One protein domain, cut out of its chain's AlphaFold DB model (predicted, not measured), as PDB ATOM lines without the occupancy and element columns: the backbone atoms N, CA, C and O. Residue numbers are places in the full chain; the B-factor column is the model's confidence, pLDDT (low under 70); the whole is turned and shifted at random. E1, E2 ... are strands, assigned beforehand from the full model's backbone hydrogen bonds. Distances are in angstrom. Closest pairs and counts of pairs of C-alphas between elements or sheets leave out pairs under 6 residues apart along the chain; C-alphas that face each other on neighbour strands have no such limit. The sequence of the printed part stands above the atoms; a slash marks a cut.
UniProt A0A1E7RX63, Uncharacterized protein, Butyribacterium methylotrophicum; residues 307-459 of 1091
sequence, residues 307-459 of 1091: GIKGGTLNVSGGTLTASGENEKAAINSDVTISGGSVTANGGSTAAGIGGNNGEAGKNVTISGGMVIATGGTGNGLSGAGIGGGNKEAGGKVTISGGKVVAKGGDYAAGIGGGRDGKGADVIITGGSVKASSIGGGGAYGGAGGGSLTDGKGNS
ATOM      1  N   GLY A 307      33.986  38.588  59.715       90.56
ATOM      2  CA  GLY A 307      35.267  38.767  59.055       90.56
ATOM      3  C   GLY A 307      36.395  37.929  59.639       90.56
ATOM      4  O   GLY A 307      36.213  37.059  60.489       90.56
ATOM      5  N   ILE A 308      37.590  38.189  59.119       93.88
ATOM      6  CA  ILE A 308      38.850  37.574  59.527       93.88
ATOM      7  C   ILE A 308      39.831  38.703  59.825       93.88
ATOM      8  O   ILE A 308      40.052  39.584  58.987       93.88
ATOM      9  N   LYS A 309      40.407  38.676  61.027       86.50
ATOM     10  CA  LYS A 309      41.277  39.726  61.566       86.50
ATOM     11  C   LYS A 309      42.605  39.138  62.035       86.50
ATOM     12  O   LYS A 309      42.647  38.056  62.620       86.50
ATOM     13  N   GLY A 310      43.680  39.902  61.856       77.00
ATOM     14  CA  GLY A 310      44.996  39.592  62.414       77.00
ATOM     15  C   GLY A 310      46.114  39.642  61.379       77.00
ATOM     16  O   GLY A 310      45.997  40.362  60.390       77.00
ATOM     17  N   GLY A 311      47.211  38.928  61.639       83.38
ATOM     18  CA  GLY A 311      48.467  39.056  60.890       83.38
ATOM     19  C   GLY A 311      48.369  38.533  59.456       83.38
ATOM     20  O   GLY A 311      48.203  39.308  58.514       83.38
ATOM     21  N   THR A 312      48.476  37.214  59.286       93.12
ATOM     22  CA  THR A 312      48.577  36.569  57.966       93.12
ATOM     23  C   THR A 312      47.508  35.497  57.755       93.12
ATOM     24  O   THR A 312      47.293  34.642  58.612       93.12
ATOM     25  N   LEU A 313      46.884  35.496  56.578       96.88
ATOM     26  CA  LEU A 313      46.007  34.438  56.083       96.88
ATOM     27  C   LEU A 313      46.712  33.649  54.975       96.88
ATOM     28  O   LEU A 313      47.088  34.213  53.950       96.88
ATOM     29  N   ASN A 314      46.806  32.333  55.144       97.44
ATOM     30  CA  ASN A 314      47.329  31.409  54.144       97.44
ATOM     31  C   ASN A 314      46.239  30.424  53.719       97.44
ATOM     32  O   ASN A 314      45.767  29.635  54.537       97.44
ATOM     33  N   VAL A 315      45.868  30.431  52.441       98.31
ATOM     34  CA  VAL A 315      44.918  29.476  51.861       98.31
ATOM     35  C   VAL A 315      45.627  28.647  50.796       98.31
ATOM     36  O   VAL A 315      46.148  29.182  49.817       98.31
ATOM     37  N   SER A 316      45.674  27.332  50.980       97.69
ATOM     38  CA  SER A 316      46.234  26.394  49.995       97.69
ATOM     39  C   SER A 316      45.224  25.358  49.500       97.69
ATOM     40  O   SER A 316      45.500  24.667  48.521       97.69
ATOM     41  N   GLY A 317      44.041  25.289  50.115       96.31
ATOM     42  CA  GLY A 317      42.952  24.394  49.731       96.31
ATOM     43  C   GLY A 317      41.668  24.679  50.515       96.31
ATOM     44  O   GLY A 317      41.604  25.629  51.295       96.31
ATOM     45  N   GLY A 318      40.636  23.858  50.311       97.19
ATOM     46  CA  GLY A 318      39.339  24.008  50.984       97.19
ATOM     47  C   GLY A 318      38.498  25.192  50.489       97.19
ATOM     48  O   GLY A 318      38.728  25.737  49.408       97.19
ATOM     49  N   THR A 319      37.491  25.568  51.277       97.94
ATOM     50  CA  THR A 319      36.589  26.697  51.016       97.94
ATOM     51  C   THR A 319      36.600  27.664  52.190       97.94
ATOM     52  O   THR A 319      36.367  27.262  53.327       97.94
ATOM     53  N   LEU A 320      36.819  28.945  51.906       98.25
ATOM     54  CA  LEU A 320      36.776  30.039  52.866       98.25
ATOM     55  C   LEU A 320      35.746  31.073  52.416       98.25
ATOM     56  O   LEU A 320      35.874  31.654  51.341       98.25
ATOM     57  N   THR A 321      34.748  31.331  53.250       98.31
ATOM     58  CA  THR A 321      33.774  32.405  53.049       98.31
ATOM     59  C   THR A 321      33.866  33.376  54.215       98.31
ATOM     60  O   THR A 321      33.648  32.987  55.358       98.31
ATOM     61  N   ALA A 322      34.181  34.633  53.930       97.44
ATOM     62  CA  ALA A 322      34.241  35.698  54.918       97.44
ATOM     63  C   ALA A 322      33.324  36.850  54.501       97.44
ATOM     64  O   ALA A 322      33.287  37.219  53.323       97.44
ATOM     65  N   SER A 323      32.610  37.427  55.463       95.81
ATOM     66  CA  SER A 323      31.808  38.637  55.259       95.81
ATOM     67  C   SER A 323      32.207  39.708  56.267       95.81
ATOM     68  O   SER A 323      32.526  39.408  57.408       95.81
ATOM     69  N   GLY A 324      32.268  40.959  55.829       92.62
ATOM     70  CA  GLY A 324      32.544  42.108  56.676       92.62
ATOM     71  C   GLY A 324      31.248  42.712  57.199       92.62
ATOM     72  O   GLY A 324      30.266  42.833  56.468       92.62
ATOM     73  N   GLU A 325      31.250  43.132  58.459       90.25
ATOM     74  CA  GLU A 325      30.127  43.850  59.060       90.25
ATOM     75  C   GLU A 325      30.383  45.362  59.039       90.25
ATOM     76  O   GLU A 325      31.492  45.815  59.340       90.25
ATOM     77  N   ASN A 326      29.356  46.163  58.740       88.44
ATOM     78  CA  ASN A 326      29.433  47.629  58.747       88.44
ATOM     79  C   ASN A 326      30.648  48.139  57.951       88.44
ATOM     80  O   ASN A 326      30.820  47.837  56.780       88.44
ATOM     81  N   GLU A 327      31.540  48.890  58.583       92.44
ATOM     82  CA  GLU A 327      32.708  49.494  57.949       92.44
ATOM     83  C   GLU A 327      33.961  48.590  57.955       92.44
ATOM     84  O   GLU A 327      35.089  49.085  57.853       92.44
ATOM     85  N   LYS A 328      33.798  47.269  58.128       93.56
ATOM     86  CA  LYS A 328      34.903  46.300  58.235       93.56
ATOM     87  C   LYS A 328      35.073  45.453  56.980       93.56
ATOM     88  O   LYS A 328      34.099  45.062  56.341       93.56
ATOM     89  N   ALA A 329      36.328  45.166  56.639       94.81
ATOM     90  CA  ALA A 329      36.645  44.260  55.544       94.81
ATOM     91  C   ALA A 329      36.296  42.817  55.914       94.81
ATOM     92  O   ALA A 329      36.347  42.442  57.088       94.81
ATOM     93  N   ALA A 330      35.990  41.998  54.908       96.75
ATOM     94  CA  ALA A 330      35.775  40.568  55.121       96.75
ATOM     95  C   ALA A 330      37.072  39.887  55.578       96.75
ATOM     96  O   ALA A 330      37.063  39.054  56.479       96.75
ATOM     97  N   ILE A 331      38.199  40.265  54.970       97.19
ATOM     98  CA  ILE A 331      39.532  39.775  55.326       97.19
ATOM     99  C   ILE A 331      40.465  40.975  55.483       97.19
ATOM    100  O   ILE A 331      40.836  41.594  54.487       97.19
ATOM    101  N   ASN A 332      40.863  41.285  56.720       94.25
ATOM    102  CA  ASN A 332      41.806  42.359  57.046       94.25
ATOM    103  C   ASN A 332      43.127  41.781  57.582       94.25
ATOM    104  O   ASN A 332      43.435  41.869  58.772       94.25
ATOM    105  N   SER A 333      43.880  41.149  56.681       93.25
ATOM    106  CA  SER A 333      45.176  40.506  56.936       93.25
ATOM    107  C   SER A 333      46.037  40.543  55.675       93.25
ATOM    108  O   SER A 333      45.509  40.741  54.582       93.25
ATOM    109  N   ASP A 334      47.346  40.318  55.806       95.00
ATOM    110  CA  ASP A 334      48.163  39.965  54.640       95.00
ATOM    111  C   ASP A 334      47.751  38.571  54.150       95.00
ATOM    112  O   ASP A 334      47.614  37.643  54.949       95.00
ATOM    113  N   VAL A 335      47.520  38.416  52.847       97.50
ATOM    114  CA  VAL A 335      46.885  37.220  52.278       97.50
ATOM    115  C   VAL A 335      47.805  36.523  51.284       97.50
ATOM    116  O   VAL A 335      48.296  37.139  50.340       97.50
ATOM    117  N   THR A 336      47.959  35.209  51.441       98.00
ATOM    118  CA  THR A 336      48.550  34.318  50.437       98.00
ATOM    119  C   THR A 336      47.552  33.231  50.060       98.00
ATOM    120  O   THR A 336      47.135  32.443  50.906       98.00
ATOM    121  N   ILE A 337      47.191  33.158  48.781       98.56
ATOM    122  CA  ILE A 337      46.309  32.133  48.217       98.56
ATOM    123  C   ILE A 337      47.105  31.355  47.172       98.56
ATOM    124  O   ILE A 337      47.659  31.918  46.231       98.56
ATOM    125  N   SER A 338      47.193  30.046  47.353       98.06
ATOM    126  CA  SER A 338      47.916  29.134  46.459       98.06
ATOM    127  C   SER A 338      47.043  28.013  45.898       98.06
ATOM    128  O   SER A 338      47.518  27.262  45.046       98.06
ATOM    129  N   GLY A 339      45.792  27.927  46.357       96.94
ATOM    130  CA  GLY A 339      44.781  26.943  45.986       96.94
ATOM    131  C   GLY A 339      43.484  27.186  46.771       96.94
ATOM    132  O   GLY A 339      43.395  28.139  47.548       96.94
ATOM    133  N   GLY A 340      42.486  26.317  46.596       97.25
ATOM    134  CA  GLY A 340      41.190  26.418  47.283       97.25
ATOM    135  C   GLY A 340      40.243  27.466  46.691       97.25
ATOM    136  O   GLY A 340      40.490  28.013  45.618       97.25
ATOM    137  N   SER A 341      39.133  27.719  47.385       97.69
ATOM    138  CA  SER A 341      38.112  28.700  47.002       97.69
ATOM    139  C   SER A 341      37.922  29.732  48.107       97.69
ATOM    140  O   SER A 341      37.561  29.372  49.225       97.69
ATOM    141  N   VAL A 342      38.120  31.010  47.798       98.56
ATOM    142  CA  VAL A 342      37.966  32.135  48.724       98.56
ATOM    143  C   VAL A 342      36.860  33.055  48.225       98.56
ATOM    144  O   VAL A 342      36.895  33.531  47.094       98.56
ATOM    145  N   THR A 343      35.882  33.330  49.080       98.38
ATOM    146  CA  THR A 343      34.837  34.330  48.850       98.38
ATOM    147  C   THR A 343      34.874  35.348  49.979       98.38
ATOM    148  O   THR A 343      34.719  34.982  51.140       98.38
ATOM    149  N   ALA A 344      35.087  36.616  49.642       97.88
ATOM    150  CA  ALA A 344      35.252  37.701  50.599       97.88
ATOM    151  C   ALA A 344      34.334  38.873  50.234       97.88
ATOM    152  O   ALA A 344      34.536  39.525  49.210       97.88
ATOM    153  N   ASN A 345      33.334  39.143  51.071       96.44
ATOM    154  CA  ASN A 345      32.369  40.224  50.861       96.44
ATOM    155  C   ASN A 345      32.582  41.316  51.908       96.44
ATOM    156  O   ASN A 345      32.337  41.089  53.086       96.44
ATOM    157  N   GLY A 346      33.061  42.488  51.506       94.62
ATOM    158  CA  GLY A 346      33.299  43.609  52.408       94.62
ATOM    159  C   GLY A 346      32.000  44.173  52.981       94.62
ATOM    160  O   GLY A 346      30.957  44.143  52.326       94.62
ATOM    161  N   GLY A 347      32.074  44.721  54.195       92.56
ATOM    162  CA  GLY A 347      30.993  45.527  54.754       92.56
ATOM    163  C   GLY A 347      30.834  46.858  54.002       92.56
ATOM    164  O   GLY A 347      31.695  47.220  53.204       92.56
ATOM    165  N   SER A 348      29.752  47.600  54.263       89.69
ATOM    166  CA  SER A 348      29.242  48.782  53.538       89.69
ATOM    167  C   SER A 348      30.257  49.743  52.901       89.69
ATOM    168  O   SER A 348      29.948  50.319  51.868       89.69
ATOM    169  N   THR A 349      31.439  49.961  53.477       91.50
ATOM    170  CA  THR A 349      32.440  50.928  52.967       91.50
ATOM    171  C   THR A 349      33.863  50.363  52.897       91.50
ATOM    172  O   THR A 349      34.825  51.097  52.648       91.50
ATOM    173  N   ALA A 350      34.010  49.058  53.115       94.12
ATOM    174  CA  ALA A 350      35.288  48.375  53.259       94.12
ATOM    175  C   ALA A 350      35.589  47.439  52.087       94.12
ATOM    176  O   ALA A 350      34.719  47.130  51.266       94.12
ATOM    177  N   ALA A 351      36.842  46.993  52.005       94.88
ATOM    178  CA  ALA A 351      37.259  46.063  50.971       94.88
ATOM    179  C   ALA A 351      36.724  44.642  51.212       94.88
ATOM    180  O   ALA A 351      36.474  44.242  52.351       94.88
ATOM    181  N   GLY A 352      36.606  43.845  50.148       96.12
ATOM    182  CA  GLY A 352      36.417  42.398  50.294       96.12
ATOM    183  C   GLY A 352      37.635  41.775  50.976       96.12
ATOM    184  O   GLY A 352      37.544  41.226  52.075       96.12
ATOM    185  N   ILE A 353      38.801  41.948  50.347       96.75
ATOM    186  CA  ILE A 353      40.111  41.590  50.900       96.75
ATOM    187  C   ILE A 353      40.953  42.860  51.019       96.75
ATOM    188  O   ILE A 353      41.289  43.470  50.005       96.75
ATOM    189  N   GLY A 354      41.321  43.245  52.239       94.69
ATOM    190  CA  GLY A 354      42.208  44.375  52.500       94.69
ATOM    191  C   GLY A 354      41.724  45.280  53.631       94.69
ATOM    192  O   GLY A 354      41.596  44.832  54.766       94.69
ATOM    193  N   GLY A 355      41.544  46.570  53.346       93.50
ATOM    194  CA  GLY A 355      41.331  47.607  54.360       93.50
ATOM    195  C   GLY A 355      39.879  47.773  54.823       93.50
ATOM    196  O   GLY A 355      38.938  47.694  54.026       93.50
ATOM    197  N   ASN A 356      39.698  48.067  56.115       94.12
ATOM    198  CA  ASN A 356      38.455  48.649  56.640       94.12
ATOM    199  C   ASN A 356      38.230  50.065  56.069       94.12
ATOM    200  O   ASN A 356      39.109  50.628  55.421       94.12
ATOM    201  N   ASN A 357      37.090  50.693  56.363       92.06
ATOM    202  CA  ASN A 357      36.893  52.119  56.077       92.06
ATOM    203  C   ASN A 357      38.010  52.981  56.686       92.06
ATOM    204  O   ASN A 357      38.306  52.847  57.875       92.06
ATOM    205  N   GLY A 358      38.618  53.862  55.886       90.56
ATOM    206  CA  GLY A 358      39.742  54.686  56.339       90.56
ATOM    207  C   GLY A 358      41.033  53.907  56.624       90.56
ATOM    208  O   GLY A 358      41.963  54.470  57.191       90.56
ATOM    209  N   GLU A 359      41.124  52.631  56.223       94.12
ATOM    210  CA  GLU A 359      42.376  51.869  56.234       94.12
ATOM    211  C   GLU A 359      42.868  51.508  54.819       94.12
ATOM    212  O   GLU A 359      42.106  51.086  53.942       94.12
ATOM    213  N   ALA A 360      44.185  51.622  54.619       93.38
ATOM    214  CA  ALA A 360      44.860  51.164  53.409       93.38
ATOM    215  C   ALA A 360      44.774  49.639  53.240       93.38
ATOM    216  O   ALA A 360      44.673  48.877  54.207       93.38
ATOM    217  N   GLY A 361      44.843  49.191  51.985       91.88
ATOM    218  CA  GLY A 361      44.810  47.772  51.647       91.88
ATOM    219  C   GLY A 361      46.024  46.999  52.163       91.88
ATOM    220  O   GLY A 361      47.114  47.545  52.334       91.88
ATOM    221  N   LYS A 362      45.827  45.699  52.387       93.19
ATOM    222  CA  LYS A 362      46.880  44.752  52.789       93.19
ATOM    223  C   LYS A 362      47.589  44.151  51.580       93.19
ATOM    224  O   LYS A 362      47.126  44.315  50.448       93.19
ATOM    225  N   ASN A 363      48.704  43.459  51.811       93.50
ATOM    226  CA  ASN A 363      49.401  42.766  50.737       93.50
ATOM    227  C   ASN A 363      48.667  41.469  50.392       93.50
ATOM    228  O   ASN A 363      48.317  40.687  51.275       93.50
ATOM    229  N   VAL A 364      48.454  41.226  49.099       96.94
ATOM    230  CA  VAL A 364      47.725  40.052  48.611       96.94
ATOM    231  C   VAL A 364      48.539  39.354  47.531       96.94
ATOM    232  O   VAL A 364      48.877  39.947  46.511       96.94
ATOM    233  N   THR A 365      48.833  38.075  47.744       97.75
ATOM    234  CA  THR A 365      49.512  37.207  46.776       97.75
ATOM    235  C   THR A 365      48.590  36.059  46.389       97.75
ATOM    236  O   THR A 365      48.148  35.304  47.251       97.75
ATOM    237  N   ILE A 366      48.315  35.904  45.097       98.44
ATOM    238  CA  ILE A 366      47.479  34.839  44.538       98.44
ATOM    239  C   ILE A 366      48.306  34.088  43.497       98.44
ATOM    240  O   ILE A 366      48.726  34.653  42.495       98.44
ATOM    241  N   SER A 367      48.551  32.807  43.732       97.94
ATOM    242  CA  SER A 367      49.303  31.927  42.826       97.94
ATOM    243  C   SER A 367      48.465  30.767  42.286       97.94
ATOM    244  O   SER A 367      48.945  30.003  41.455       97.94
ATOM    245  N   GLY A 368      47.221  30.633  42.752       97.31
ATOM    246  CA  GLY A 368      46.273  29.583  42.392       97.31
ATOM    247  C   GLY A 368      44.940  29.781  43.122       97.31
ATOM    248  O   GLY A 368      44.766  30.759  43.849       97.31
ATOM    249  N   GLY A 369      44.021  28.837  42.957       97.38
ATOM    250  CA  GLY A 369      42.682  28.850  43.545       97.38
ATOM    251  C   GLY A 369      41.654  29.732  42.826       97.38
ATOM    252  O   GLY A 369      41.937  30.418  41.842       97.38
ATOM    253  N   MET A 370      40.428  29.701  43.342       97.44
ATOM    254  CA  MET A 370      39.325  30.569  42.939       97.44
ATOM    255  C   MET A 370      39.153  31.670  43.985       97.44
ATOM    256  O   MET A 370      38.976  31.379  45.164       97.44
ATOM    257  N   VAL A 371      39.189  32.933  43.568       98.38
ATOM    258  CA  VAL A 371      39.067  34.088  44.464       98.38
ATOM    259  C   VAL A 371      37.949  34.986  43.972       98.38
ATOM    260  O   VAL A 371      38.003  35.499  42.860       98.38
ATOM    261  N   ILE A 372      36.946  35.196  44.814       97.69
ATOM    262  CA  ILE A 372      35.855  36.139  44.581       97.69
ATOM    263  C   ILE A 372      35.903  37.167  45.704       97.69
ATOM    264  O   ILE A 372      35.692  36.828  46.866       97.69
ATOM    265  N   ALA A 373      36.190  38.418  45.365       97.00
ATOM    266  CA  ALA A 373      36.315  39.496  46.333       97.00
ATOM    267  C   ALA A 373      35.428  40.675  45.930       97.00
ATOM    268  O   ALA A 373      35.606  41.258  44.860       97.00
ATOM    269  N   THR A 374      34.480  41.030  46.793       95.50
ATOM    270  CA  THR A 374      33.504  42.095  46.552       95.50
ATOM    271  C   THR A 374      33.658  43.174  47.614       95.50
ATOM    272  O   THR A 374      33.561  42.877  48.799       95.50
ATOM    273  N   GLY A 375      33.904  44.417  47.207       93.50
ATOM    274  CA  GLY A 375      33.913  45.576  48.097       93.50
ATOM    275  C   GLY A 375      32.499  46.043  48.432       93.50
ATOM    276  O   GLY A 375      31.563  45.816  47.665       93.50
ATOM    277  N   GLY A 376      32.341  46.701  49.577       90.38
ATOM    278  CA  GLY A 376      31.045  47.223  49.998       90.38
ATOM    279  C   GLY A 376      30.625  48.510  49.294       90.38
ATOM    280  O   GLY A 376      31.457  49.277  48.799       90.38
ATOM    281  N   THR A 377      29.312  48.745  49.306       81.94
ATOM    282  CA  THR A 377      28.637  49.950  48.807       81.94
ATOM    283  C   THR A 377      27.739  50.540  49.899       81.94
ATOM    284  O   THR A 377      26.819  49.859  50.361       81.94
ATOM    285  N   GLY A 378      27.951  51.796  50.304       75.12
ATOM    286  CA  GLY A 378      27.123  52.424  51.339       75.12
ATOM    287  C   GLY A 378      27.233  53.947  51.376       75.12
ATOM    288  O   GLY A 378      28.321  54.487  51.511       75.12
ATOM    289  N   ASN A 379      26.100  54.658  51.293       69.62
ATOM    290  CA  ASN A 379      26.005  56.124  51.448       69.62
ATOM    291  C   ASN A 379      26.971  56.946  50.565       69.62
ATOM    292  O   ASN A 379      27.458  57.998  50.975       69.62
ATOM    293  N   GLY A 380      27.271  56.470  49.351       70.50
ATOM    294  CA  GLY A 380      28.259  57.111  48.480       70.50
ATOM    295  C   GLY A 380      29.709  56.906  48.938       70.50
ATOM    296  O   GLY A 380      30.584  57.656  48.534       70.50
ATOM    297  N   LEU A 381      29.991  55.903  49.755       80.62
ATOM    298  CA  LEU A 381      31.327  55.480  50.160       80.62
ATOM    299  C   LEU A 381      31.499  54.012  49.763       80.62
ATOM    300  O   LEU A 381      30.555  53.227  49.880       80.62
ATOM    301  N   SER A 382      32.691  53.645  49.292       87.50
ATOM    302  CA  SER A 382      32.906  52.319  48.702       87.50
ATOM    303  C   SER A 382      34.331  51.820  48.878       87.50
ATOM    304  O   SER A 382      35.288  52.582  48.704       87.50
ATOM    305  N   GLY A 383      34.464  50.525  49.164       91.81
ATOM    306  CA  GLY A 383      35.747  49.825  49.224       91.81
ATOM    307  C   GLY A 383      36.063  49.049  47.944       91.81
ATOM    308  O   GLY A 383      35.178  48.771  47.128       91.81
ATOM    309  N   ALA A 384      37.337  48.701  47.760       93.31
ATOM    310  CA  ALA A 384      37.784  47.884  46.634       93.31
ATOM    311  C   ALA A 384      37.355  46.411  46.772       93.31
ATOM    312  O   ALA A 384      37.104  45.925  47.872       93.31
ATOM    313  N   GLY A 385      37.333  45.656  45.671       94.69
ATOM    314  CA  GLY A 385      37.218  44.194  45.764       94.69
ATOM    315  C   GLY A 385      38.417  43.617  46.521       94.69
ATOM    316  O   GLY A 385      38.273  43.018  47.588       94.69
ATOM    317  N   ILE A 386      39.613  43.896  45.996       95.44
ATOM    318  CA  ILE A 386      40.905  43.619  46.632       95.44
ATOM    319  C   ILE A 386      41.667  44.940  46.778       95.44
ATOM    320  O   ILE A 386      42.038  45.555  45.776       95.44
ATOM    321  N   GLY A 387      41.928  45.370  48.011       94.00
ATOM    322  CA  GLY A 387      42.766  46.530  48.297       94.00
ATOM    323  C   GLY A 387      42.208  47.457  49.376       94.00
ATOM    324  O   GLY A 387      41.978  47.023  50.500       94.00
ATOM    325  N   GLY A 388      42.111  48.752  49.080       92.38
ATOM    326  CA  GLY A 388      41.828  49.795  50.070       92.38
ATOM    327  C   GLY A 388      40.358  49.894  50.471       92.38
ATOM    328  O   GLY A 388      39.458  49.636  49.664       92.38
ATOM    329  N   GLY A 389      40.112  50.317  51.711       92.88
ATOM    330  CA  GLY A 389      38.802  50.822  52.099       92.88
ATOM    331  C   GLY A 389      38.522  52.195  51.488       92.88
ATOM    332  O   GLY A 389      39.352  52.783  50.794       92.88
ATOM    333  N   ASN A 390      37.325  52.717  51.732       90.88
ATOM    334  CA  ASN A 390      36.927  54.030  51.238       90.88
ATOM    335  C   ASN A 390      37.950  55.136  51.596       90.88
ATOM    336  O   ASN A 390      38.378  55.232  52.744       90.88
ATOM    337  N   LYS A 391      38.295  55.974  50.603       87.69
ATOM    338  CA  LYS A 391      39.309  57.054  50.616       87.69
ATOM    339  C   LYS A 391      40.766  56.626  50.757       87.69
ATOM    340  O   LYS A 391      41.645  57.484  50.741       87.69
ATOM    341  N   GLU A 392      41.041  55.329  50.804       93.06
ATOM    342  CA  GLU A 392      42.379  54.824  51.086       93.06
ATOM    343  C   GLU A 392      43.024  54.091  49.917       93.06
ATOM    344  O   GLU A 392      42.369  53.563  49.011       93.06
ATOM    345  N   ALA A 393      44.357  54.072  49.950       90.31
ATOM    346  CA  ALA A 393      45.171  53.435  48.930       90.31
ATOM    347  C   ALA A 393      45.030  51.906  48.943       90.31
ATOM    348  O   ALA A 393      44.840  51.279  49.989       90.31
ATOM    349  N   GLY A 394      45.171  51.295  47.768       87.31
ATOM    350  CA  GLY A 394      45.313  49.846  47.662       87.31
ATOM    351  C   GLY A 394      46.664  49.357  48.194       87.31
ATOM    352  O   GLY A 394      47.667  50.062  48.095       87.31
ATOM    353  N   GLY A 395      46.690  48.141  48.745       89.69
ATOM    354  CA  GLY A 395      47.932  47.444  49.098       89.69
ATOM    355  C   GLY A 395      48.573  46.776  47.879       89.69
ATOM    356  O   GLY A 395      47.974  46.748  46.805       89.69
ATOM    357  N   LYS A 396      49.782  46.221  48.023       92.81
ATOM    358  CA  LYS A 396      50.449  45.514  46.919       92.81
ATOM    359  C   LYS A 396      49.698  44.226  46.581       92.81
ATOM    360  O   LYS A 396      49.467  43.396  47.460       92.81
ATOM    361  N   VAL A 397      49.388  44.019  45.302       95.00
ATOM    362  CA  VAL A 397      48.706  42.808  44.823       95.00
ATOM    363  C   VAL A 397      49.575  42.098  43.794       95.00
ATOM    364  O   VAL A 397      50.059  42.713  42.852       95.00
ATOM    365  N   THR A 398      49.807  40.800  43.967       96.06
ATOM    366  CA  THR A 398      50.561  39.961  43.025       96.06
ATOM    367  C   THR A 398      49.728  38.746  42.641       96.06
ATOM    368  O   THR A 398      49.323  37.987  43.516       96.06
ATOM    369  N   ILE A 399      49.475  38.560  41.347       97.38
ATOM    370  CA  ILE A 399      48.692  37.449  40.801       97.38
ATOM    371  C   ILE A 399      49.531  36.712  39.758       97.38
ATOM    372  O   ILE A 399      49.907  37.282  38.736       97.38
ATOM    373  N   SER A 400      49.825  35.442  40.012       96.81
ATOM    374  CA  SER A 400      50.567  34.558  39.108       96.81
ATOM    375  C   SER A 400      49.776  33.313  38.696       96.81
ATOM    376  O   SER A 400      50.294  32.480  37.962       96.81
ATOM    377  N   GLY A 401      48.526  33.176  39.143       96.88
ATOM    378  CA  GLY A 401      47.637  32.064  38.819       96.88
ATOM    379  C   GLY A 401      46.240  32.267  39.408       96.88
ATOM    380  O   GLY A 401      45.968  33.278  40.055       96.88
ATOM    381  N   GLY A 402      45.367  31.289  39.203       97.56
ATOM    382  CA  GLY A 402      44.010  31.238  39.731       97.56
ATOM    383  C   GLY A 402      42.957  31.909  38.849       97.56
ATOM    384  O   GLY A 402      43.249  32.575  37.854       97.56
ATOM    385  N   LYS A 403      41.696  31.740  39.249       97.31
ATOM    386  CA  LYS A 403      40.540  32.474  38.720       97.31
ATOM    387  C   LYS A 403      40.153  33.550  39.725       97.31
ATOM    388  O   LYS A 403      39.626  33.235  40.789       97.31
ATOM    389  N   VAL A 404      40.410  34.811  39.393       97.81
ATOM    390  CA  VAL A 404      40.200  35.954  40.290       97.81
ATOM    391  C   VAL A 404      39.083  36.830  39.748       97.81
ATOM    392  O   VAL A 404      39.182  37.362  38.649       97.81
ATOM    393  N   VAL A 405      38.030  37.019  40.531       96.56
ATOM    394  CA  VAL A 405      36.946  37.962  40.255       96.56
ATOM    395  C   VAL A 405      36.937  38.994  41.371       96.56
ATOM    396  O   VAL A 405      36.619  38.682  42.516       96.56
ATOM    397  N   ALA A 406      37.298  40.228  41.040       95.06
ATOM    398  CA  ALA A 406      37.403  41.318  41.997       95.06
ATOM    399  C   ALA A 406      36.446  42.446  41.603       95.06
ATOM    400  O   ALA A 406      36.572  43.049  40.535       95.06
ATOM    401  N   LYS A 407      35.468  42.730  42.458       93.69
ATOM    402  CA  LYS A 407      34.412  43.708  42.201       93.69
ATOM    403  C   LYS A 407      34.456  44.805  43.259       93.69
ATOM    404  O   LYS A 407      34.166  44.547  44.420       93.69
ATOM    405  N   GLY A 408      34.825  46.017  42.867       90.75
ATOM    406  CA  GLY A 408      34.765  47.194  43.731       90.75
ATOM    407  C   GLY A 408      33.336  47.702  43.900       90.75
ATOM    408  O   GLY A 408      32.481  47.451  43.045       90.75
ATOM    409  N   GLY A 409      33.089  48.431  44.988       87.75
ATOM    410  CA  GLY A 409      31.853  49.194  45.160       87.75
ATOM    411  C   GLY A 409      31.773  50.428  44.245       87.75
ATOM    412  O   GLY A 409      32.587  50.598  43.334       87.75
ATOM    413  N   ASP A 410      30.807  51.314  44.496       85.00
ATOM    414  CA  ASP A 410      30.558  52.516  43.689       85.00
ATOM    415  C   ASP A 410      31.807  53.405  43.579       85.00
ATOM    416  O   ASP A 410      32.272  53.939  44.587       85.00
ATOM    417  N   TYR A 411      32.342  53.581  42.366       81.50
ATOM    418  CA  TYR A 411      33.574  54.335  42.068       81.50
ATOM    419  C   TYR A 411      34.872  53.798  42.710       81.50
ATOM    420  O   TYR A 411      35.917  54.440  42.594       81.50
ATOM    421  N   ALA A 412      34.840  52.631  43.356       87.88
ATOM    422  CA  ALA A 412      36.027  51.956  43.880       87.88
ATOM    423  C   ALA A 412      36.600  50.963  42.857       87.88
ATOM    424  O   ALA A 412      35.880  50.454  41.996       87.88
ATOM    425  N   ALA A 413      37.897  50.663  42.952       88.81
ATOM    426  CA  ALA A 413      38.539  49.737  42.026       88.81
ATOM    427  C   ALA A 413      38.146  48.276  42.300       88.81
ATOM    428  O   ALA A 413      37.922  47.876  43.444       88.81
ATOM    429  N   GLY A 414      38.147  47.439  41.258       91.31
ATOM    430  CA  GLY A 414      38.099  45.985  41.442       91.31
ATOM    431  C   GLY A 414      39.319  45.512  42.229       91.31
ATOM    432  O   GLY A 414      39.183  44.886  43.278       91.31
ATOM    433  N   ILE A 415      40.508  45.899  41.755       92.25
ATOM    434  CA  ILE A 415      41.788  45.710  42.443       92.25
ATOM    435  C   ILE A 415      42.473  47.076  42.557       92.25
ATOM    436  O   ILE A 415      42.816  47.689  41.543       92.25
ATOM    437  N   GLY A 416      42.659  47.586  43.775       90.88
ATOM    438  CA  GLY A 416      43.265  48.902  43.984       90.88
ATOM    439  C   GLY A 416      42.750  49.657  45.203       90.88
ATOM    440  O   GLY A 416      42.504  49.072  46.253       90.88
ATOM    441  N   GLY A 417      42.646  50.979  45.081       89.12
ATOM    442  CA  GLY A 417      42.112  51.839  46.136       89.12
ATOM    443  C   GLY A 417      40.590  51.796  46.223       89.12
ATOM    444  O   GLY A 417      39.906  51.451  45.252       89.12
ATOM    445  N   GLY A 418      40.066  52.189  47.383       89.25
ATOM    446  CA  GLY A 418      38.644  52.487  47.528       89.25
ATOM    447  C   GLY A 418      38.258  53.765  46.781       89.25
ATOM    448  O   GLY A 418      39.072  54.374  46.079       89.25
ATOM    449  N   ARG A 419      37.008  54.204  46.942       86.50
ATOM    450  CA  ARG A 419      36.536  55.472  46.364       86.50
ATOM    451  C   ARG A 419      37.468  56.618  46.775       86.50
ATOM    452  O   ARG A 419      37.784  56.737  47.949       86.50
ATOM    453  N   ASP A 420      37.912  57.432  45.818       80.69
ATOM    454  CA  ASP A 420      38.875  58.542  45.987       80.69
ATOM    455  C   ASP A 420      40.293  58.150  46.470       80.69
ATOM    456  O   ASP A 420      41.174  59.005  46.571       80.69
ATOM    457  N   GLY A 421      40.553  56.863  46.718       82.75
ATOM    458  CA  GLY A 421      41.862  56.349  47.111       82.75
ATOM    459  C   GLY A 421      42.848  56.253  45.942       82.75
ATOM    460  O   GLY A 421      42.470  56.135  44.773       82.75
ATOM    461  N   LYS A 422      44.152  56.268  46.243       82.44
ATOM    462  CA  LYS A 422      45.193  55.985  45.236       82.44
ATOM    463  C   LYS A 422      45.150  54.513  44.808       82.44
ATOM    464  O   LYS A 422      44.719  53.648  45.569       82.44
ATOM    465  N   GLY A 423      45.581  54.216  43.582       75.56
ATOM    466  CA  GLY A 423      45.658  52.833  43.109       75.56
ATOM    467  C   GLY A 423      46.689  51.988  43.863       75.56
ATOM    468  O   GLY A 423      47.499  52.513  44.620       75.56
ATOM    469  N   ALA A 424      46.624  50.670  43.661       78.50
ATOM    470  CA  ALA A 424      47.612  49.718  44.164       78.50
ATOM    471  C   ALA A 424      48.784  49.558  43.185       78.50
ATOM    472  O   ALA A 424      48.622  49.783  41.983       78.50
ATOM    473  N   ASP A 425      49.910  49.061  43.696       87.25
ATOM    474  CA  ASP A 425      50.916  48.386  42.876       87.25
ATOM    475  C   ASP A 425      50.441  46.954  42.595       87.25
ATOM    476  O   ASP A 425      50.458  46.089  43.478       87.25
ATOM    477  N   VAL A 426      49.983  46.716  41.366       91.31
ATOM    478  CA  VAL A 426      49.433  45.437  40.910       91.31
ATOM    479  C   VAL A 426      50.402  44.769  39.938       91.31
ATOM    480  O   VAL A 426      50.797  45.337  38.918       91.31
ATOM    481  N   ILE A 427      50.772  43.531  40.248       93.19
ATOM    482  CA  ILE A 427      51.611  42.675  39.411       93.19
ATOM    483  C   ILE A 427      50.763  41.497  38.940       93.19
ATOM    484  O   ILE A 427      50.271  40.739  39.775       93.19
ATOM    485  N   ILE A 428      50.602  41.326  37.627       94.44
ATOM    486  CA  ILE A 428      49.902  40.174  37.045       94.44
ATOM    487  C   ILE A 428      50.830  39.476  36.055       94.44
ATOM    488  O   ILE A 428      51.188  40.028  35.019       94.44
ATOM    489  N   THR A 429      51.199  38.243  36.380       94.75
ATOM    490  CA  THR A 429      52.017  37.356  35.538       94.75
ATOM    491  C   THR A 429      51.291  36.065  35.170       94.75
ATOM    492  O   THR A 429      51.844  35.229  34.461       94.75
ATOM    493  N   GLY A 430      50.054  35.890  35.635       95.25
ATOM    494  CA  GLY A 430      49.236  34.713  35.386       95.25
ATOM    495  C   GLY A 430      47.819  34.870  35.928       95.25
ATOM    496  O   GLY A 430      47.481  35.895  36.521       95.25
ATOM    497  N   GLY A 431      47.009  33.830  35.764       96.81
ATOM    498  CA  GLY A 431      45.618  33.794  36.197       96.81
ATOM    499  C   GLY A 431      44.628  34.274  35.130       96.81
ATOM    500  O   GLY A 431      44.996  34.935  34.164       96.81
ATOM    501  N   SER A 432      43.344  33.971  35.327       97.25
ATOM    502  CA  SER A 432      42.236  34.666  34.657       97.25
ATOM    503  C   SER A 432      41.659  35.677  35.643       97.25
ATOM    504  O   SER A 432      41.061  35.285  36.648       97.25
ATOM    505  N   VAL A 433      41.888  36.970  35.399       96.50
ATOM    506  CA  VAL A 433      41.608  38.052  36.354       96.50
ATOM    507  C   VAL A 433      40.529  38.979  35.802       96.50
ATOM    508  O   VAL A 433      40.743  39.716  34.851       96.50
ATOM    509  N   LYS A 434      39.352  38.988  36.418       94.62
ATOM    510  CA  LYS A 434      38.237  39.872  36.070       94.62
ATOM    511  C   LYS A 434      38.065  40.919  37.165       94.62
ATOM    512  O   LYS A 434      37.428  40.654  38.184       94.62
ATOM    513  N   ALA A 435      38.635  42.104  36.962       90.69
ATOM    514  CA  ALA A 435      38.456  43.248  37.853       90.69
ATOM    515  C   ALA A 435      37.388  44.212  37.305       90.69
ATOM    516  O   ALA A 435      37.376  44.520  36.114       90.69
ATOM    517  N   SER A 436      36.482  44.696  38.156       87.88
ATOM    518  CA  SER A 436      35.408  45.626  37.767       87.88
ATOM    519  C   SER A 436      34.994  46.551  38.917       87.88
ATOM    520  O   SER A 436      35.264  46.246  40.075       87.88
ATOM    521  N   SER A 437      34.329  47.665  38.600       79.81
ATOM    522  CA  SER A 437      33.710  48.586  39.565       79.81
ATOM    523  C   SER A 437      32.193  48.640  39.365       79.81
ATOM    524  O   SER A 437      31.689  48.357  38.273       79.81
ATOM    525  N   ILE A 438      31.454  49.036  40.402       64.19
ATOM    526  CA  ILE A 438      30.064  49.488  40.264       64.19
ATOM    527  C   ILE A 438      30.126  51.016  40.030       64.19
ATOM    528  O   ILE A 438      30.937  51.710  40.635       64.19
ATOM    529  N   GLY A 439      29.372  51.574  39.080       52.22
ATOM    530  CA  GLY A 439      29.226  53.037  38.941       52.22
ATOM    531  C   GLY A 439      30.344  53.838  38.242       52.22
ATOM    532  O   GLY A 439      30.263  55.061  38.238       52.22
ATOM    533  N   GLY A 440      31.342  53.211  37.605       55.00
ATOM    534  CA  GLY A 440      32.284  53.912  36.706       55.00
ATOM    535  C   GLY A 440      33.653  54.287  37.294       55.00
ATOM    536  O   GLY A 440      34.373  55.081  36.692       55.00
ATOM    537  N   GLY A 441      34.042  53.710  38.436       55.44
ATOM    538  CA  GLY A 441      35.448  53.700  38.873       55.44
ATOM    539  C   GLY A 441      36.318  52.859  37.927       55.44
ATOM    540  O   GLY A 441      35.811  51.954  37.262       55.44
ATOM    541  N   GLY A 442      37.623  53.123  37.835       53.41
ATOM    542  CA  GLY A 442      38.518  52.291  37.023       53.41
ATOM    543  C   GLY A 442      38.505  50.825  37.481       53.41
ATOM    544  O   GLY A 442      38.410  50.547  38.674       53.41
ATOM    545  N   ALA A 443      38.627  49.863  36.553       57.41
ATOM    546  CA  ALA A 443      38.829  48.449  36.913       57.41
ATOM    547  C   ALA A 443      40.078  48.269  37.808       57.41
ATOM    548  O   ALA A 443      40.085  47.417  38.701       57.41
ATOM    549  N   TYR A 444      41.074  49.143  37.603       52.44
ATOM    550  CA  TYR A 444      42.303  49.289  38.380       52.44
ATOM    551  C   TYR A 444      42.521  50.757  38.747       52.44
ATOM    552  O   TYR A 444      42.430  51.629  37.885       52.44
ATOM    553  N   GLY A 445      42.863  51.005  40.013       52.62
ATOM    554  CA  GLY A 445      43.158  52.342  40.531       52.62
ATOM    555  C   GLY A 445      41.916  53.184  40.846       52.62
ATOM    556  O   GLY A 445      41.013  53.318  40.026       52.62
ATOM    557  N   GLY A 446      41.872  53.765  42.049       50.66
ATOM    558  CA  GLY A 446      40.944  54.857  42.348       50.66
ATOM    559  C   GLY A 446      41.424  56.173  41.720       50.66
ATOM    560  O   GLY A 446      42.317  56.178  40.867       50.66
ATOM    561  N   ALA A 447      40.865  57.305  42.159       45.44
ATOM    562  CA  ALA A 447      41.048  58.636  41.561       45.44
ATOM    563  C   ALA A 447      42.516  59.116  41.384       45.44
ATOM    564  O   ALA A 447      42.749  60.098  40.685       45.44
ATOM    565  N   GLY A 448      43.507  58.444  41.992       46.16
ATOM    566  CA  GLY A 448      44.928  58.820  41.961       46.16
ATOM    567  C   GLY A 448      45.870  58.004  41.058       46.16
ATOM    568  O   GLY A 448      47.066  58.283  41.086       46.16
ATOM    569  N   GLY A 449      45.387  57.014  40.293       57.56
ATOM    570  CA  GLY A 449      46.239  56.144  39.459       57.56
ATOM    571  C   GLY A 449      47.048  55.106  40.262       57.56
ATOM    572  O   GLY A 449      47.373  55.314  41.430       57.56
ATOM    573  N   GLY A 450      47.324  53.948  39.654       65.94
ATOM    574  CA  GLY A 450      48.128  52.850  40.212       65.94
ATOM    575  C   GLY A 450      48.922  52.148  39.109       65.94
ATOM    576  O   GLY A 450      48.636  52.353  37.928       65.94
ATOM    577  N   SER A 451      49.925  51.355  39.478       81.75
ATOM    578  CA  SER A 451      50.778  50.646  38.518       81.75
ATOM    579  C   SER A 451      50.233  49.244  38.248       81.75
ATOM    580  O   SER A 451      49.918  48.517  39.188       81.75
ATOM    581  N   LEU A 452      50.129  48.852  36.978       88.88
ATOM    582  CA  LEU A 452      49.740  47.503  36.560       88.88
ATOM    583  C   LEU A 452      50.824  46.935  35.640       88.88
ATOM    584  O   LEU A 452      50.968  47.381  34.500       88.88
ATOM    585  N   THR A 453      51.604  45.977  36.149       90.00
ATOM    586  CA  THR A 453      52.814  45.480  35.469       90.00
ATOM    587  C   THR A 453      52.959  43.960  35.493       90.00
ATOM    588  O   THR A 453      52.265  43.261  36.227       90.00
ATOM    589  N   ASP A 454      53.920  43.450  34.727       88.19
ATOM    590  CA  ASP A 454      54.369  42.050  34.718       88.19
ATOM    591  C   ASP A 454      55.422  41.724  35.805       88.19
ATOM    592  O   ASP A 454      56.088  40.690  35.750       88.19
ATOM    593  N   GLY A 455      55.648  42.625  36.769       84.75
ATOM    594  CA  GLY A 455      56.666  42.459  37.814       84.75
ATOM    595  C   GLY A 455      58.108  42.714  37.356       84.75
ATOM    596  O   GLY A 455      59.004  42.766  38.196       84.75
ATOM    597  N   LYS A 456      58.339  42.939  36.057       86.06
ATOM    598  CA  LYS A 456      59.607  43.439  35.490       86.06
ATOM    599  C   LYS A 456      59.549  44.940  35.180       86.06
ATOM    600  O   LYS A 456      60.511  45.494  34.659       86.06
ATOM    601  N   GLY A 457      58.430  45.588  35.508       82.69
ATOM    602  CA  GLY A 457      58.182  47.007  35.261       82.69
ATOM    603  C   GLY A 457      57.519  47.306  33.914       82.69
ATOM    604  O   GLY A 457      57.304  48.477  33.616       82.69
ATOM    605  N   ASN A 458      57.162  46.291  33.115       87.44
ATOM    606  CA  ASN A 458      56.450  46.506  31.855       87.44
ATOM    607  C   ASN A 458      54.943  46.566  32.100       87.44
ATOM    608  O   ASN A 458      54.401  45.718  32.811       87.44
ATOM    609  N   SER A 459      54.255  47.515  31.465       89.31
ATOM    610  CA  SER A 459      52.794  47.577  31.499       89.31
ATOM    611  C   SER A 459      52.162  46.369  30.801       89.31
ATOM    612  O   SER A 459      52.629  45.921  29.748       89.31
TER     613      SER A 459
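This is residues 307 to 459 of the 1091 residues of an uncharacterized protein of Butyribacterium methylotrophicum (UniProt A0A1E7RX63). The chain is wound in stacked turns, a solenoid in which the bent strands E3, E4, E5 and E6 lie one over the next, with E1 and E2 together making the turn at one end and the short E7 at the other. The long links between E3, E4, E5 and E6 fold back into the turns, where the short stretches 353 to 354, 386 to 387 and 415 to 416 stack as a core. The printed part has 153 residues with seven named strands, E1 to E7 in that order, and no named helix; it is all strand by its named elements, which hold under half of the residues. The strands form one branched, twisted sheet in which each neighbour pair is parallel. The whole is compact, with a radius of gyration of the C-alphas of 13.0 A and spans of 35 by 34 by 24 A.

E1, residues 308 to 315, begins at C-alpha 308 (38.850, 37.574, 59.527), runs 12.7 A and bends by 115 degrees at residue 311. E2, residues 319 to 323, runs 13.5 A. E3, residues 331 to 345, is the longest by residues, yet its ends are 8.5 A apart, and it bends by 165 degrees at residue 335. E4, residues 364 to 374, 14.5 A, bends by 135 degrees at residue 367. E5, residues 397 to 410, 20.6 A, bends by 144 degrees at residue 400. E6, residues 425 to 438, 21.0 A, bends by 134 degrees at residue 430. E7, residues 451 to 453, 6.3 A, ends at C-alpha 453 (52.814, 45.480, 35.469).

E1, beside residues 331 to 337, and E2, beside residues 340 to 345, lie on one side of E3, and E4 lies on the other side. N 313 of E1 is 2.8 A from O 334 of E3, and N 320 of E2 is 2.8 A from O 341. Between E3 and E4, N 337 and O 365 are 2.8 A apart. E4 and E5 are parallel at 17 degrees, with N 366 and O 398 2.8 A apart. E5 and E6 are parallel at 15 degrees, with N 399 and O 427 2.8 A apart. E7 is an edge strand beside residues 425 to 427 of E6, with N 426 and O 451 2.8 A apart. Residues 386 to 387 pair in parallel with residues 353 to 354 and with residues 415 to 416. E1 and E7 are apart.

The C-alphas of Asn 379 and Lys 456 are the two farthest apart, 39.3 A. The printed part has no cut. The links from E3 to E4, E4 to E5, E5 to E6 and E6 to E7 are long, with 18, 22, 14 and 12 residues. The mean pLDDT of the printed part is 88.9, and it is under 70 at residue 379 and residues 438 to 450.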